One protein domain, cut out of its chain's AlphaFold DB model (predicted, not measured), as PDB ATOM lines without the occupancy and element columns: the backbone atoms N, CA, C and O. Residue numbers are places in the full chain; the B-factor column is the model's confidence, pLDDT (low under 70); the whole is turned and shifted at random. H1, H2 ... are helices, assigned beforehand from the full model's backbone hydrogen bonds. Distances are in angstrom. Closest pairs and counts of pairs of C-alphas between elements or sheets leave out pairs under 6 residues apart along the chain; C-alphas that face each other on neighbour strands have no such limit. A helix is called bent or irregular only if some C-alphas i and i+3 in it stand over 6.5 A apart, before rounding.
ATOM      1  N   ARG A 139     -11.974  38.702 -50.858       75.88
ATOM      2  CA  ARG A 139     -13.047  38.539 -49.882       75.88
ATOM      3  C   ARG A 139     -14.363  38.247 -50.618       75.88
ATOM      4  O   ARG A 139     -14.707  39.000 -51.533       75.88
ATOM      5  N   PRO A 140     -15.102  37.188 -50.255       65.00
ATOM      6  CA  PRO A 140     -16.367  36.895 -50.911       65.00
ATOM      7  C   PRO A 140     -17.486  37.877 -50.547       65.00
ATOM      8  O   PRO A 140     -17.491  38.430 -49.449       65.00
ATOM      9  N   ASN A 141     -18.460  38.045 -51.449       59.72
ATOM     10  CA  ASN A 141     -19.673  38.860 -51.256       59.72
ATOM     11  C   ASN A 141     -19.442  40.339 -50.899       59.72
ATOM     12  O   ASN A 141     -20.359  41.002 -50.412       59.72
ATOM     13  N   GLU A 142     -18.249  40.878 -51.148       62.03
ATOM     14  CA  GLU A 142     -17.980  42.296 -50.940       62.03
ATOM     15  C   GLU A 142     -18.101  43.055 -52.263       62.03
ATOM     16  O   GLU A 142     -17.472  42.696 -53.262       62.03
ATOM     17  N   ASP A 143     -18.935  44.099 -52.275       52.41
ATOM     18  CA  ASP A 143     -19.074  44.984 -53.427       52.41
ATOM     19  C   ASP A 143     -17.706  45.620 -53.734       52.41
ATOM     20  O   ASP A 143     -17.155  46.328 -52.882       52.41
ATOM     21  N   PRO A 144     -17.130  45.399 -54.931       48.97
ATOM     22  CA  PRO A 144     -15.827  45.953 -55.283       48.97
ATOM     23  C   PRO A 144     -15.802  47.487 -55.302       48.97
ATOM     24  O   PRO A 144     -14.711  48.055 -55.326       48.97
ATOM     25  N   THR A 145     -16.966  48.145 -55.284       41.59
ATOM     26  CA  THR A 145     -17.122  49.603 -55.243       41.59
ATOM     27  C   THR A 145     -17.252  50.179 -53.828       41.59
ATOM     28  O   THR A 145     -17.233  51.400 -53.649       41.59
ATOM     29  N   ALA A 146     -17.345  49.334 -52.796       51.25
ATOM     30  CA  ALA A 146     -17.422  49.782 -51.414       51.25
ATOM     31  C   ALA A 146     -16.050  50.289 -50.930       51.25
ATOM     32  O   ALA A 146     -15.212  49.526 -50.460       51.25
ATOM     33  N   ASN A 147     -15.835  51.607 -50.982       51.06
ATOM     34  CA  ASN A 147     -14.585  52.283 -50.583       51.06
ATOM     35  C   ASN A 147     -14.188  52.135 -49.096       51.06
ATOM     36  O   ASN A 147     -13.166  52.671 -48.678       51.06
ATOM     37  N   ASN A 148     -14.980  51.422 -48.298       59.94
ATOM     38  CA  ASN A 148     -14.783  51.238 -46.861       59.94
ATOM     39  C   ASN A 148     -14.554  49.763 -46.505       59.94
ATOM     40  O   ASN A 148     -14.870  49.336 -45.411       59.94
ATOM     41  N   SER A 149     -14.094  48.952 -47.448       69.25
ATOM     42  CA  SER A 149     -14.040  47.499 -47.308       69.25
ATOM     43  C   SER A 149     -12.799  47.021 -46.528       69.25
ATOM     44  O   SER A 149     -11.710  47.589 -46.644       69.25
ATOM     45  N   LEU A 150     -12.947  45.929 -45.766       84.44
ATOM     46  CA  LEU A 150     -11.826  45.208 -45.140       84.44
ATOM     47  C   LEU A 150     -11.123  44.251 -46.126       84.44
ATOM     48  O   LEU A 150     -10.207  43.528 -45.736       84.44
ATOM     49  N   ARG A 151     -11.469  44.284 -47.423       83.56
ATOM     50  CA  ARG A 151     -10.865  43.444 -48.475       83.56
ATOM     51  C   ARG A 151      -9.346  43.473 -48.452       83.56
ATOM     52  O   ARG A 151      -8.773  42.393 -48.475       83.56
ATOM     53  N   PRO A 152      -8.660  44.635 -48.389       88.38
ATOM     54  CA  PRO A 152      -7.199  44.635 -48.406       88.38
ATOM     55  C   PRO A 152      -6.609  43.901 -47.196       88.38
ATOM     56  O   PRO A 152      -5.591  43.224 -47.323       88.38
ATOM     57  N   VAL A 153      -7.276  43.986 -46.038       91.75
ATOM     58  CA  VAL A 153      -6.892  43.266 -44.817       91.75
ATOM     59  C   VAL A 153      -7.063  41.762 -45.011       91.75
ATOM     60  O   VAL A 153      -6.117  41.013 -44.768       91.75
ATOM     61  N   PHE A 154      -8.227  41.322 -45.501       91.62
ATOM     62  CA  PHE A 154      -8.475  39.920 -45.846       91.62
ATOM     63  C   PHE A 154      -7.418  39.390 -46.821       91.62
ATOM     64  O   PHE A 154      -6.781  38.372 -46.568       91.62
ATOM     65  N   THR A 155      -7.187  40.111 -47.921       91.81
ATOM     66  CA  THR A 155      -6.227  39.765 -48.974       91.81
ATOM     67  C   THR A 155      -4.803  39.615 -48.424       91.81
ATOM     68  O   THR A 155      -4.097  38.673 -48.788       91.81
ATOM     69  N   ALA A 156      -4.382  40.493 -47.511       95.38
ATOM     70  CA  ALA A 156      -3.080  40.395 -46.857       95.38
ATOM     71  C   ALA A 156      -2.989  39.192 -45.901       95.38
ATOM     72  O   ALA A 156      -2.011  38.445 -45.962       95.38
ATOM     73  N   TYR A 157      -4.006  38.949 -45.065       96.56
ATOM     74  CA  TYR A 157      -4.040  37.753 -44.213       96.56
ATOM     75  C   TYR A 157      -4.074  36.458 -45.024       96.56
ATOM     76  O   TYR A 157      -3.432  35.481 -44.641       96.56
ATOM     77  N   TYR A 158      -4.754  36.462 -46.171       95.38
ATOM     78  CA  TYR A 158      -4.781  35.331 -47.087       95.38
ATOM     79  C   TYR A 158      -3.361  34.999 -47.546       95.38
ATOM     80  O   TYR A 158      -2.911  33.868 -47.376       95.38
ATOM     81  N   ALA A 159      -2.616  35.989 -48.047       96.62
ATOM     82  CA  ALA A 159      -1.227  35.791 -48.456       96.62
ATOM     83  C   ALA A 159      -0.342  35.281 -47.300       96.62
ATOM     84  O   ALA A 159       0.454  34.367 -47.500       96.62
ATOM     85  N   LEU A 160      -0.521  35.796 -46.077       97.69
ATOM     86  CA  LEU A 160       0.210  35.320 -44.893       97.69
ATOM     87  C   LEU A 160      -0.083  33.851 -44.540       97.69
ATOM     88  O   LEU A 160       0.784  33.175 -43.990       97.69
ATOM     89  N   ALA A 161      -1.278  33.346 -44.852       96.94
ATOM     90  CA  ALA A 161      -1.672  31.968 -44.563       96.94
ATOM     91  C   ALA A 161      -1.204  30.955 -45.631       96.94
ATOM     92  O   ALA A 161      -1.059  29.765 -45.332       96.94
ATOM     93  N   VAL A 162      -0.920  31.399 -46.862       97.12
ATOM     94  CA  VAL A 162      -0.526  30.535 -47.994       97.12
ATOM     95  C   VAL A 162       0.697  29.645 -47.721       97.12
ATOM     96  O   VAL A 162       0.623  28.456 -48.057       97.12
ATOM     97  N   PRO A 163       1.792  30.117 -47.088       96.38
ATOM     98  CA  PRO A 163       2.940  29.262 -46.770       96.38
ATOM     99  C   PRO A 163       2.582  28.011 -45.948       96.38
ATOM    100  O   PRO A 163       3.252  26.988 -46.060       96.38
ATOM    101  N   GLY A 164       1.486  28.043 -45.177       95.44
ATOM    102  CA  GLY A 164       0.984  26.882 -44.434       95.44
ATOM    103  C   GLY A 164       0.394  25.765 -45.308       95.44
ATOM    104  O   GLY A 164       0.175  24.657 -44.815       95.44
ATOM    105  N   LYS A 165       0.124  26.032 -46.592       95.44
ATOM    106  CA  LYS A 165      -0.376  25.056 -47.581       95.44
ATOM    107  C   LYS A 165       0.569  24.838 -48.758       95.44
ATOM    108  O   LYS A 165       0.541  23.764 -49.351       95.44
ATOM    109  N   CYS A 166       1.418  25.812 -49.071       94.88
ATOM    110  CA  CYS A 166       2.300  25.779 -50.231       94.88
ATOM    111  C   CYS A 166       3.770  25.747 -49.822       94.88
ATOM    112  O   CYS A 166       4.399  26.779 -49.598       94.88
ATOM    113  N   ALA A 167       4.334  24.539 -49.760       89.44
ATOM    114  CA  ALA A 167       5.728  24.339 -49.385       89.44
ATOM    115  C   ALA A 167       6.690  25.063 -50.348       89.44
ATOM    116  O   ALA A 167       6.708  24.814 -51.561       89.44
ATOM    117  N   GLY A 168       7.531  25.930 -49.781       88.88
ATOM    118  CA  GLY A 168       8.510  26.727 -50.520       88.88
ATOM    119  C   GLY A 168       7.963  28.024 -51.113       88.88
ATOM    120  O   GLY A 168       8.714  28.702 -51.798       88.88
ATOM    121  N   VAL A 169       6.704  28.387 -50.857       94.31
ATOM    122  CA  VAL A 169       6.214  29.752 -51.087       94.31
ATOM    123  C   VAL A 169       6.442  30.564 -49.818       94.31
ATOM    124  O   VAL A 169       6.103  30.122 -48.721       94.31
ATOM    125  N   GLU A 170       7.007  31.756 -49.965       95.81
ATOM    126  CA  GLU A 170       7.239  32.685 -48.862       95.81
ATOM    127  C   GLU A 170       6.317  33.896 -48.996       95.81
ATOM    128  O   GLU A 170       6.172  34.464 -50.080       95.81
ATOM    129  N   ALA A 171       5.724  34.315 -47.879       96.12
ATOM    130  CA  ALA A 171       4.981  35.564 -47.810       96.12
ATOM    131  C   ALA A 171       5.922  36.740 -47.530       96.12
ATOM    132  O   ALA A 171       6.851  36.643 -46.725       96.12
ATOM    133  N   ASN A 172       5.657  37.881 -48.163       96.69
ATOM    134  CA  ASN A 172       6.272  39.147 -47.799       96.69
ATOM    135  C   ASN A 172       5.553  39.720 -46.570       96.69
ATOM    136  O   ASN A 172       4.641  40.543 -46.686       96.69
ATOM    137  N   THR A 173       5.956  39.251 -45.387       96.56
ATOM    138  CA  THR A 173       5.297  39.591 -44.120       96.56
ATOM    139  C   THR A 173       5.215  41.096 -43.892       96.56
ATOM    140  O   THR A 173       4.152  41.602 -43.553       96.56
ATOM    141  N   GLN A 174       6.293  41.833 -44.164       97.00
ATOM    142  CA  GLN A 174       6.331  43.281 -43.957       97.00
ATOM    143  C   GLN A 174       5.331  44.028 -44.854       97.00
ATOM    144  O   GLN A 174       4.646  44.950 -44.397       97.00
ATOM    145  N   ALA A 175       5.220  43.639 -46.129       95.69
ATOM    146  CA  ALA A 175       4.255  44.245 -47.045       95.69
ATOM    147  C   ALA A 175       2.810  43.940 -46.617       95.69
ATOM    148  O   ALA A 175       1.976  44.848 -46.577       95.69
ATOM    149  N   ALA A 176       2.528  42.693 -46.232       96.25
ATOM    150  CA  ALA A 176       1.216  42.301 -45.726       96.25
ATOM    151  C   ALA A 176       0.845  43.058 -44.437       96.25
ATOM    152  O   ALA A 176      -0.250  43.608 -44.346       96.25
ATOM    153  N   GLU A 177       1.761  43.168 -43.470       96.25
ATOM    154  CA  GLU A 177       1.548  43.924 -42.228       96.25
ATOM    155  C   GLU A 177       1.292  45.412 -42.488       96.25
ATOM    156  O   GLU A 177       0.442  46.019 -41.833       96.25
ATOM    157  N   THR A 178       1.965  45.995 -43.482       95.56
ATOM    158  CA  THR A 178       1.732  47.385 -43.895       95.56
ATOM    159  C   THR A 178       0.309  47.572 -44.430       95.56
ATOM    160  O   THR A 178      -0.375  48.520 -44.039       95.56
ATOM    161  N   ILE A 179      -0.171  46.652 -45.272       94.12
ATOM    162  CA  ILE A 179      -1.544  46.677 -45.799       94.12
ATOM    163  C   ILE A 179      -2.565  46.494 -44.672       94.12
ATOM    164  O   ILE A 179      -3.547  47.233 -44.614       94.12
ATOM    165  N   ILE A 180      -2.322  45.564 -43.744       95.00
ATOM    166  CA  ILE A 180      -3.196  45.335 -42.585       95.00
ATOM    167  C   ILE A 180      -3.274  46.594 -41.716       95.00
ATOM    168  O   ILE A 180      -4.364  47.010 -41.322       95.00
ATOM    169  N   ALA A 181      -2.140  47.242 -41.437       93.75
ATOM    170  CA  ALA A 181      -2.099  48.462 -40.638       93.75
ATOM    171  C   ALA A 181      -2.828  49.632 -41.326       93.75
ATOM    172  O   ALA A 181      -3.580  50.360 -40.666       93.75
ATOM    173  N   ALA A 182      -2.647  49.792 -42.640       91.38
ATOM    174  CA  ALA A 182      -3.355  50.795 -43.432       91.38
ATOM    175  C   ALA A 182      -4.869  50.532 -43.435       91.38
ATOM    176  O   ALA A 182      -5.643  51.417 -43.073       91.38
ATOM    177  N   GLY A 183      -5.284  49.295 -43.725       89.69
ATOM    178  CA  GLY A 183      -6.687  48.882 -43.723       89.69
ATOM    179  C   GLY A 183      -7.360  49.062 -42.362       89.69
ATOM    180  O   GLY A 183      -8.447  49.631 -42.292       89.69
ATOM    181  N   ARG A 184      -6.680  48.700 -41.264       91.19
ATOM    182  CA  ARG A 184      -7.138  48.988 -39.893       91.19
ATOM    183  C   ARG A 184      -7.419  50.475 -39.692       91.19
ATOM    184  O   ARG A 184      -8.436  50.838 -39.103       91.19
ATOM    185  N   SER A 185      -6.504  51.327 -40.145       89.56
ATOM    186  CA  SER A 185      -6.589  52.777 -39.948       89.56
ATOM    187  C   SER A 185      -7.763  53.364 -40.735       89.56
ATOM    188  O   SER A 185      -8.585  54.076 -40.160       89.56
ATOM    189  N   SER A 186      -7.904  52.983 -42.009       87.69
ATOM    190  CA  SER A 186      -9.017  53.399 -42.867       87.69
ATOM    191  C   SER A 186     -10.372  52.898 -42.359       87.69
ATOM    192  O   SER A 186     -11.325  53.673 -42.306       87.69
ATOM    193  N   TRP A 187     -10.461  51.638 -41.919       88.00
ATOM    194  CA  TRP A 187     -11.693  51.075 -41.355       88.00
ATOM    195  C   TRP A 187     -12.107  51.779 -40.059       88.00
ATOM    196  O   TRP A 187     -13.267  52.149 -39.886       88.00
ATOM    197  N   THR A 188     -11.138  52.059 -39.181       88.38
ATOM    198  CA  THR A 188     -11.376  52.831 -37.954       88.38
ATOM    199  C   THR A 188     -11.925  54.218 -38.279       88.38
ATOM    200  O   THR A 188     -12.902  54.657 -37.674       88.38
ATOM    201  N   GLU A 189     -11.320  54.921 -39.238       87.12
ATOM    202  CA  GLU A 189     -11.778  56.246 -39.654       87.12
ATOM    203  C   GLU A 189     -13.188  56.205 -40.254       87.12
ATOM    204  O   GLU A 189     -14.021  57.051 -39.916       87.12
ATOM    205  N   PHE A 190     -13.473  55.207 -41.093       85.50
ATOM    206  CA  PHE A 190     -14.799  55.001 -41.660       85.50
ATOM    207  C   PHE A 190     -15.856  54.802 -40.570       85.50
ATOM    208  O   PHE A 190     -16.852  55.530 -40.551       85.50
ATOM    209  N   LEU A 191     -15.627  53.878 -39.631       86.00
ATOM    210  CA  LEU A 191     -16.581  53.608 -38.558       86.00
ATOM    211  C   LEU A 191     -16.839  54.862 -37.721       86.00
ATOM    212  O   LEU A 191     -17.997  55.184 -37.475       86.00
ATOM    213  N   ARG A 192     -15.795  55.628 -37.368       85.81
ATOM    214  CA  ARG A 192     -15.935  56.878 -36.591       85.81
ATOM    215  C   ARG A 192     -16.795  57.937 -37.276       85.81
ATOM    216  O   ARG A 192     -17.393  58.754 -36.579       85.81
ATOM    217  N   LYS A 193     -16.820  57.965 -38.609       84.06
ATOM    218  CA  LYS A 193     -17.602  58.932 -39.398       84.06
ATOM    219  C   LYS A 193     -19.002  58.421 -39.753       84.06
ATOM    220  O   LYS A 193     -19.828  59.208 -40.209       84.06
ATOM    221  N   GLY A 194     -19.261  57.128 -39.579       77.31
ATOM    222  CA  GLY A 194     -20.513  56.481 -39.950       77.31
ATOM    223  C   GLY A 194     -21.528  56.365 -38.804       77.31
ATOM    224  O   GLY A 194     -21.222  56.648 -37.647       77.31
ATOM    225  N   PRO A 195     -22.740  55.859 -39.099       65.38
ATOM    226  CA  PRO A 195     -23.772  55.565 -38.094       65.38
ATOM    227  C   PRO A 195     -23.371  54.451 -37.104       65.38
ATOM    228  O   PRO A 195     -24.088  54.187 -36.140       65.38
ATOM    229  N   SER A 196     -22.222  53.808 -37.335       75.81
ATOM    230  CA  SER A 196     -21.644  52.751 -36.506       75.81
ATOM    231  C   SER A 196     -20.474  53.238 -35.640       75.81
ATOM    232  O   SER A 196     -19.689  52.409 -35.189       75.81
ATOM    233  N   ALA A 197     -20.336  54.546 -35.386       78.25
ATOM    234  CA  ALA A 197     -19.218  55.134 -34.633       78.25
ATOM    235  C   ALA A 197     -18.965  54.498 -33.256       78.25
ATOM    236  O   ALA A 197     -17.818  54.406 -32.825       78.25
ATOM    237  N   GLN A 198     -20.007  53.989 -32.597       78.12
ATOM    238  CA  GLN A 198     -19.919  53.237 -31.342       78.12
ATOM    239  C   GLN A 198     -19.137  51.915 -31.450       78.12
ATOM    240  O   GLN A 198     -18.684  51.403 -30.432       78.12
ATOM    241  N   HIS A 199     -18.949  51.377 -32.659       76.50
ATOM    242  CA  HIS A 199     -18.159  50.170 -32.926       76.50
ATOM    243  C   HIS A 199     -16.687  50.480 -33.244       76.50
ATOM    244  O   HIS A 199     -15.876  49.565 -33.333       76.50
ATOM    245  N   ALA A 200     -16.307  51.759 -33.371       83.75
ATOM    246  CA  ALA A 200     -14.925  52.177 -33.619       83.75
ATOM    247  C   ALA A 200     -14.050  52.151 -32.345       83.75
ATOM    248  O   ALA A 200     -13.253  53.064 -32.104       83.75
ATOM    249  N   THR A 201     -14.229  51.136 -31.497       88.25
ATOM    250  CA  THR A 201     -13.412  50.907 -30.301       88.25
ATOM    251  C   THR A 201     -12.190  50.053 -30.644       88.25
ATOM    252  O   THR A 201     -12.233  49.292 -31.613       88.25
ATOM    253  N   PRO A 202     -11.094  50.130 -29.867       88.56
ATOM    254  CA  PRO A 202      -9.946  49.245 -30.061       88.56
ATOM    255  C   PRO A 202     -10.329  47.759 -30.086       88.56
ATOM    256  O   PRO A 202      -9.814  47.014 -30.916       88.56
ATOM    257  N   GLU A 203     -11.259  47.340 -29.224       89.19
ATOM    258  CA  GLU A 203     -11.733  45.957 -29.130       89.19
ATOM    259  C   GLU A 203     -12.564  45.553 -30.350       89.19
ATOM    260  O   GLU A 203     -12.346  44.472 -30.893       89.19
ATOM    261  N   GLY A 204     -13.471  46.421 -30.816       86.31
ATOM    262  CA  GLY A 204     -14.292  46.163 -32.001       86.31
ATOM    263  C   GLY A 204     -13.440  46.042 -33.262       86.31
ATOM    264  O   GLY A 204     -13.544  45.063 -33.995       86.31
ATOM    265  N   ILE A 205     -12.494  46.966 -33.451       90.50
ATOM    266  CA  ILE A 205     -11.540  46.911 -34.565       90.50
ATOM    267  C   ILE A 205     -10.664  45.654 -34.481       90.50
ATOM    268  O   ILE A 205     -10.420  45.005 -35.496       90.50
ATOM    269  N   ALA A 206     -10.181  45.289 -33.290       90.06
ATOM    270  CA  ALA A 206      -9.396  44.069 -33.115       90.06
ATOM    271  C   ALA A 206     -10.214  42.809 -33.436       90.06
ATOM    272  O   ALA A 206      -9.683  41.881 -34.046       90.06
ATOM    273  N   GLN A 207     -11.496  42.788 -33.063       89.06
ATOM    274  CA  GLN A 207     -12.410  41.700 -33.383       89.06
ATOM    275  C   GLN A 207     -12.644  41.586 -34.893       89.06
ATOM    276  O   GLN A 207     -12.502  40.489 -35.427       89.06
ATOM    277  N   ASP A 208     -12.913  42.694 -35.586       88.38
ATOM    278  CA  ASP A 208     -13.085  42.706 -37.044       88.38
ATOM    279  C   ASP A 208     -11.836  42.165 -37.755       88.38
ATOM    280  O   ASP A 208     -11.924  41.271 -38.592       88.38
ATOM    281  N   LEU A 209     -10.643  42.631 -37.365       91.19
ATOM    282  CA  LEU A 209      -9.384  42.132 -37.929       91.19
ATOM    283  C   LEU A 209      -9.152  40.643 -37.638       91.19
ATOM    284  O   LEU A 209      -8.595  39.936 -38.480       91.19
ATOM    285  N   ALA A 210      -9.537  40.164 -36.454       89.62
ATOM    286  CA  ALA A 210      -9.426  38.753 -36.096       89.62
ATOM    287  C   ALA A 210     -10.388  37.881 -36.918       89.62
ATOM    288  O   ALA A 210     -10.007  36.778 -37.314       89.62
ATOM    289  N   LEU A 211     -11.593  38.381 -37.211       86.88
ATOM    290  CA  LEU A 211     -12.540  37.728 -38.114       86.88
ATOM    291  C   LEU A 211     -11.969  37.641 -39.531       86.88
ATOM    292  O   LEU A 211     -11.925  36.545 -40.079       86.88
ATOM    293  N   GLU A 212     -11.427  38.736 -40.080       89.19
ATOM    294  CA  GLU A 212     -10.796  38.701 -41.413       89.19
ATOM    295  C   GLU A 212      -9.639  37.704 -41.481       89.19
ATOM    296  O   GLU A 212      -9.480  36.996 -42.475       89.19
ATOM    297  N   LYS A 213      -8.831  37.618 -40.419       93.12
ATOM    298  CA  LYS A 213      -7.756  36.629 -40.337       93.12
ATOM    299  C   LYS A 213      -8.307  35.200 -40.354       93.12
ATOM    300  O   LYS A 213      -7.815  34.372 -41.118       93.12
ATOM    301  N   GLY A 214      -9.313  34.913 -39.526       89.06
ATOM    302  CA  GLY A 214      -9.938  33.590 -39.456       89.06
ATOM    303  C   GLY A 214     -10.593  33.178 -40.777       89.06
ATOM    304  O   GLY A 214     -10.401  32.048 -41.236       89.06
ATOM    305  N   ASP A 215     -11.294  34.108 -41.425       85.44
ATOM    306  CA  ASP A 215     -11.917  33.905 -42.733       85.44
ATOM    307  C   ASP A 215     -10.857  33.663 -43.818       85.44
ATOM    308  O   ASP A 215     -11.002  32.758 -44.640       85.44
ATOM    309  N   ALA A 216      -9.752  34.413 -43.807       90.44
ATOM    310  CA  ALA A 216      -8.665  34.236 -44.765       90.44
ATOM    311  C   ALA A 216      -7.950  32.881 -44.606       90.44
ATOM    312  O   ALA A 216      -7.687  32.194 -45.596       90.44
ATOM    313  N   GLU A 217      -7.679  32.450 -43.370       91.00
ATOM    314  CA  GLU A 217      -7.108  31.128 -43.081       91.00
ATOM    315  C   GLU A 217      -8.055  29.991 -43.497       91.00
ATOM    316  O   GLU A 217      -7.612  28.959 -44.020       91.00
ATOM    317  N   TYR A 218      -9.365  30.172 -43.294       86.19
ATOM    318  CA  TYR A 218     -10.375  29.251 -43.807       86.19
ATOM    319  C   TYR A 218     -10.325  29.186 -45.335       86.19
ATOM    320  O   TYR A 218     -10.249  28.086 -45.887       86.19
ATOM    321  N   ALA A 219     -10.322  30.339 -46.005       86.31
ATOM    322  CA  ALA A 219     -10.342  30.432 -47.458       86.31
ATOM    323  C   ALA A 219      -9.115  29.761 -48.090       86.31
ATOM    324  O   ALA A 219      -9.278  28.953 -48.997       86.31
ATOM    325  N   VAL A 220      -7.907  29.986 -47.557       91.69
ATOM    326  CA  VAL A 220      -6.685  29.304 -48.026       91.69
ATOM    327  C   VAL A 220      -6.809  27.785 -47.908       91.69
ATOM    328  O   VAL A 220      -6.410  27.053 -48.812       91.69
ATOM    329  N   ARG A 221      -7.362  27.276 -46.800       89.94
ATOM    330  CA  ARG A 221      -7.569  25.830 -46.631       89.94
ATOM    331  C   ARG A 221      -8.584  25.282 -47.635       89.94
ATOM    332  O   ARG A 221      -8.359  24.184 -48.137       89.94
ATOM    333  N   ALA A 222      -9.678  26.000 -47.870       83.75
ATOM    334  CA  ALA A 222     -10.719  25.576 -48.795       83.75
ATOM    335  C   ALA A 222     -10.223  25.604 -50.250       83.75
ATOM    336  O   ALA A 222     -10.271  24.580 -50.928       83.75
ATOM    337  N   ASP A 223      -9.606  26.708 -50.678       87.12
ATOM    338  CA  ASP A 223      -9.022  26.845 -52.017       87.12
ATOM    339  C   ASP A 223      -7.960  25.771 -52.290       87.12
ATOM    340  O   ASP A 223      -7.951  25.159 -53.358       87.12
ATOM    341  N   ALA A 224      -7.096  25.477 -51.310       89.81
ATOM    342  CA  ALA A 224      -6.083  24.430 -51.441       89.81
ATOM    343  C   ALA A 224      -6.671  23.016 -51.593       89.81
ATOM    344  O   ALA A 224      -6.012  22.142 -52.155       89.81
ATOM    345  N   ALA A 225      -7.877  22.768 -51.075       85.38
ATOM    346  CA  ALA A 225      -8.550  21.477 -51.203       85.38
ATOM    347  C   ALA A 225      -9.253  21.317 -52.559       85.38
ATOM    348  O   ALA A 225      -9.374  20.200 -53.064       85.38
ATOM    349  N   GLU A 226      -9.714  22.418 -53.150       81.19
ATOM    350  CA  GLU A 226     -10.550  22.394 -54.350       81.19
ATOM    351  C   GLU A 226      -9.794  22.675 -55.648       81.19
ATOM    352  O   GLU A 226     -10.189  22.181 -56.707       81.19
ATOM    353  N   ILE A 227      -8.710  23.450 -55.586       86.56
ATOM    354  CA  ILE A 227      -7.929  23.868 -56.751       86.56
ATOM    355  C   ILE A 227      -6.685  22.970 -56.853       86.56
ATOM    356  O   ILE A 227      -5.734  23.151 -56.095       86.56
ATOM    357  N   PRO A 228      -6.612  22.023 -57.816       87.06
ATOM    358  CA  PRO A 228      -5.492  21.078 -57.893       87.06
ATOM    359  C   PRO A 228      -4.120  21.740 -58.090       87.06
ATOM    360  O   PRO A 228      -3.106  21.192 -57.671       87.06
ATOM    361  N   ALA A 229      -4.089  22.918 -58.720       91.12
ATOM    362  CA  ALA A 229      -2.888  23.716 -58.968       91.12
ATOM    363  C   ALA A 229      -2.792  24.939 -58.034       91.12
ATOM    364  O   ALA A 229      -2.205  25.957 -58.392       91.12
ATOM    365  N   PHE A 230      -3.381  24.864 -56.834       93.00
ATOM    366  CA  PHE A 230      -3.521  26.001 -55.921       93.00
ATOM    367  C   PHE A 230      -2.231  26.817 -55.738       93.00
ATOM    368  O   PHE A 230      -2.244  28.037 -55.873       93.00
ATOM    369  N   CYS A 231      -1.102  26.152 -55.483       94.38
ATOM    370  CA  CYS A 231       0.154  26.839 -55.178       94.38
ATOM    371  C   CYS A 231       0.779  27.585 -56.362       94.38
ATOM    372  O   CYS A 231       1.466  28.577 -56.140       94.38
ATOM    373  N   SER A 232       0.548  27.154 -57.603       93.69
ATOM    374  CA  SER A 232       0.951  27.950 -58.768       93.69
ATOM    375  C   SER A 232      -0.036  29.090 -59.012       93.69
ATOM    376  O   SER A 232       0.377  30.216 -59.266       93.69
ATOM    377  N   GLU A 233      -1.338  28.841 -58.851       93.81
ATOM    378  CA  GLU A 233      -2.356  29.878 -59.056       93.81
ATOM    379  C   GLU A 233      -2.248  31.020 -58.044       93.81
ATOM    380  O   GLU A 233      -2.411  32.188 -58.393       93.81
ATOM    381  N   VAL A 234      -1.901  30.723 -56.794       93.88
ATOM    382  CA  VAL A 234      -1.724  31.757 -55.772       93.88
ATOM    383  C   VAL A 234      -0.494  32.633 -56.042       93.88
ATOM    384  O   VAL A 234      -0.515  33.828 -55.749       93.88
ATOM    385  N   LEU A 235       0.543  32.094 -56.694       93.94
ATOM    386  CA  LEU A 235       1.678  32.877 -57.192       93.94
ATOM    387  C   LEU A 235       1.289  33.736 -58.405       93.94
ATOM    388  O   LEU A 235       1.717  34.883 -58.484       93.94
ATOM    389  N   ASN A 236       0.403  33.264 -59.286       92.56
ATOM    390  CA  ASN A 236      -0.166  34.097 -60.360       92.56
ATOM    391  C   ASN A 236      -1.013  35.267 -59.819       92.56
ATOM    392  O   ASN A 236      -1.275  36.249 -60.516       92.56
ATOM    393  N   VAL A 237      -1.471  35.168 -58.572       92.19
ATOM    394  CA  VAL A 237      -2.321  36.170 -57.922       92.19
ATOM    395  C   VAL A 237      -1.523  37.173 -57.095       92.19
ATOM    396  O   VAL A 237      -1.837  38.366 -57.127       92.19
ATOM    397  N   PHE A 238      -0.497  36.702 -56.391       95.56
ATOM    398  CA  PHE A 238       0.249  37.474 -55.394       95.56
ATOM    399  C   PHE A 238       1.754  37.581 -55.653       95.56
ATOM    400  O   PHE A 238       2.444  38.281 -54.912       95.56
ATOM    401  N   GLY A 239       2.271  36.892 -56.670       93.75
ATOM    402  CA  GLY A 239       3.656  37.002 -57.126       93.75
ATOM    403  C   GLY A 239       4.001  38.403 -57.628       93.75
ATOM    404  O   GLY A 239       3.164  39.303 -57.615       93.75
ATOM    405  N   GLU A 240       5.226  38.610 -58.109       89.81
ATOM    406  CA  GLU A 240       5.701  39.934 -58.557       89.81
ATOM    407  C   GLU A 240       4.801  40.585 -59.625       89.81
ATOM    408  O   GLU A 240       4.581  41.792 -59.584       89.81
ATOM    409  N   GLY A 241       4.223  39.789 -60.532       85.25
ATOM    410  CA  GLY A 241       3.249  40.227 -61.544       85.25
ATOM    411  C   GLY A 241       1.792  39.885 -61.212       85.25
ATOM    412  O   GLY A 241       0.965  39.792 -62.116       85.25
ATOM    413  N   GLY A 242       1.491  39.615 -59.941       87.81
ATOM    414  CA  GLY A 242       0.209  39.081 -59.496       87.81
ATOM    415  C   GLY A 242      -0.995  39.973 -59.819       87.81
ATOM    416  O   GLY A 242      -0.937  41.194 -59.694       87.81
ATOM    417  N   ARG A 243      -2.123  39.362 -60.201       87.50
ATOM    418  CA  ARG A 243      -3.326  40.093 -60.658       87.50
ATOM    419  C   ARG A 243      -4.188  40.736 -59.558       87.50
ATOM    420  O   ARG A 243      -5.076  41.512 -59.897       87.50
ATOM    421  N   VAL A 244      -4.000  40.391 -58.279       84.88
ATOM    422  CA  VAL A 244      -4.809  40.945 -57.164       84.88
ATOM    423  C   VAL A 244      -3.994  41.911 -56.317       84.88
ATOM    424  O   VAL A 244      -4.373  43.069 -56.179       84.88
ATOM    425  N   GLN A 245      -2.880  41.442 -55.755       89.06
ATOM    426  CA  GLN A 245      -1.981  42.273 -54.958       89.06
ATOM    427  C   GLN A 245      -0.539  41.789 -55.181       89.06
ATOM    428  O   GLN A 245      -0.077  40.890 -54.473       89.06
ATOM    429  N   PRO A 246       0.155  42.334 -56.196       92.12
ATOM    430  CA  PRO A 246       1.482  41.866 -56.564       92.12
ATOM    431  C   PRO A 246       2.513  42.024 -55.438       92.12
ATOM    432  O   PRO A 246       2.464  42.972 -54.650       92.12
ATOM    433  N   GLY A 247       3.473  41.100 -55.392       92.38
ATOM    434  CA  GLY A 247       4.629  41.130 -54.492       92.38
ATOM    435  C   GLY A 247       4.355  40.696 -53.047       92.38
ATOM    436  O   GLY A 247       5.231  40.843 -52.190       92.38
ATOM    437  N   LEU A 248       3.163  40.161 -52.760       95.75
ATOM    438  CA  LEU A 248       2.838  39.603 -51.445       95.75
ATOM    439  C   LEU A 248       3.355  38.183 -51.243       95.75
ATOM    440  O   LEU A 248       3.590  37.789 -50.101       95.75
ATOM    441  N   LEU A 249       3.557  37.432 -52.321       95.88
ATOM    442  CA  LEU A 249       4.154  36.105 -52.293       95.88
ATOM    443  C   LEU A 249       5.358  36.048 -53.225       95.88
ATOM    444  O   LEU A 249       5.416  36.737 -54.242       95.88
ATOM    445  N   LYS A 250       6.303  35.175 -52.899       92.69
ATOM    446  CA  LYS A 250       7.425  34.828 -53.768       92.69
ATOM    447  C   LYS A 250       7.664  33.323 -53.727       92.69
ATOM    448  O   LYS A 250       7.518  32.696 -52.677       92.69
ATOM    449  N   ASP A 251       8.068  32.759 -54.861       85.62
ATOM    450  CA  ASP A 251       8.722  31.451 -54.891       85.62
ATOM    451  C   ASP A 251      10.238  31.685 -54.983       85.62
ATOM    452  O   ASP A 251      10.734  32.059 -56.051       85.62
TER     453      ASP A 251
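What this domain is: This is residues 139 to 251 of the 256 residues of an uncharacterized protein of Bradyrhizobium sp. OK095 (UniProt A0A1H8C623). The long helices H2 and H3 make a V, meeting through residues 184 to 188 and 205 to 209, with H1 inside it; short H4 makes a corner with H3. The printed part has 113 residues with four named helices, H1 to H4 in order, no named strand: all helix. It is compact, radius of gyration of the C-alphas 14.6 A, spanning 43 by 25 by 24 A.

How they stand to each other: The hub H3, residues 202 to 226, touches H1, residues 151 to 164, at a steep tilt of 52 degrees; closest C-alphas, Tyr 158 and Ala 216, 4.7 A. H1 and H2, residues 173 to 193, form a hairpin; closest C-alphas, Val 153 and Ile 180, 4.8 A. H4, residues 230 to 238, only just touches H3, with 3 pairs of C-alphas within 8 A, only at the corner; closest, Ala 224 and Phe 230, 5.4 A. In H2 and H3 every O i to N i+4 pair is within hydrogen-bond range, in H1 8 of 10, in H4 4 of 5.

Where its parts are: H3 measures 36.2 A from C-alpha 202 (-9.946, 49.245, -30.061), H2 30.3 A. H1 is only just irregular: C-alphas 160 and 163 are 6.9 A apart. H4 ends at C-alpha 238 (0.249, 37.474, -55.394).

The domain as a whole: The printed part has no cut. Residues 140 to 149 and 195 have pLDDT under 70.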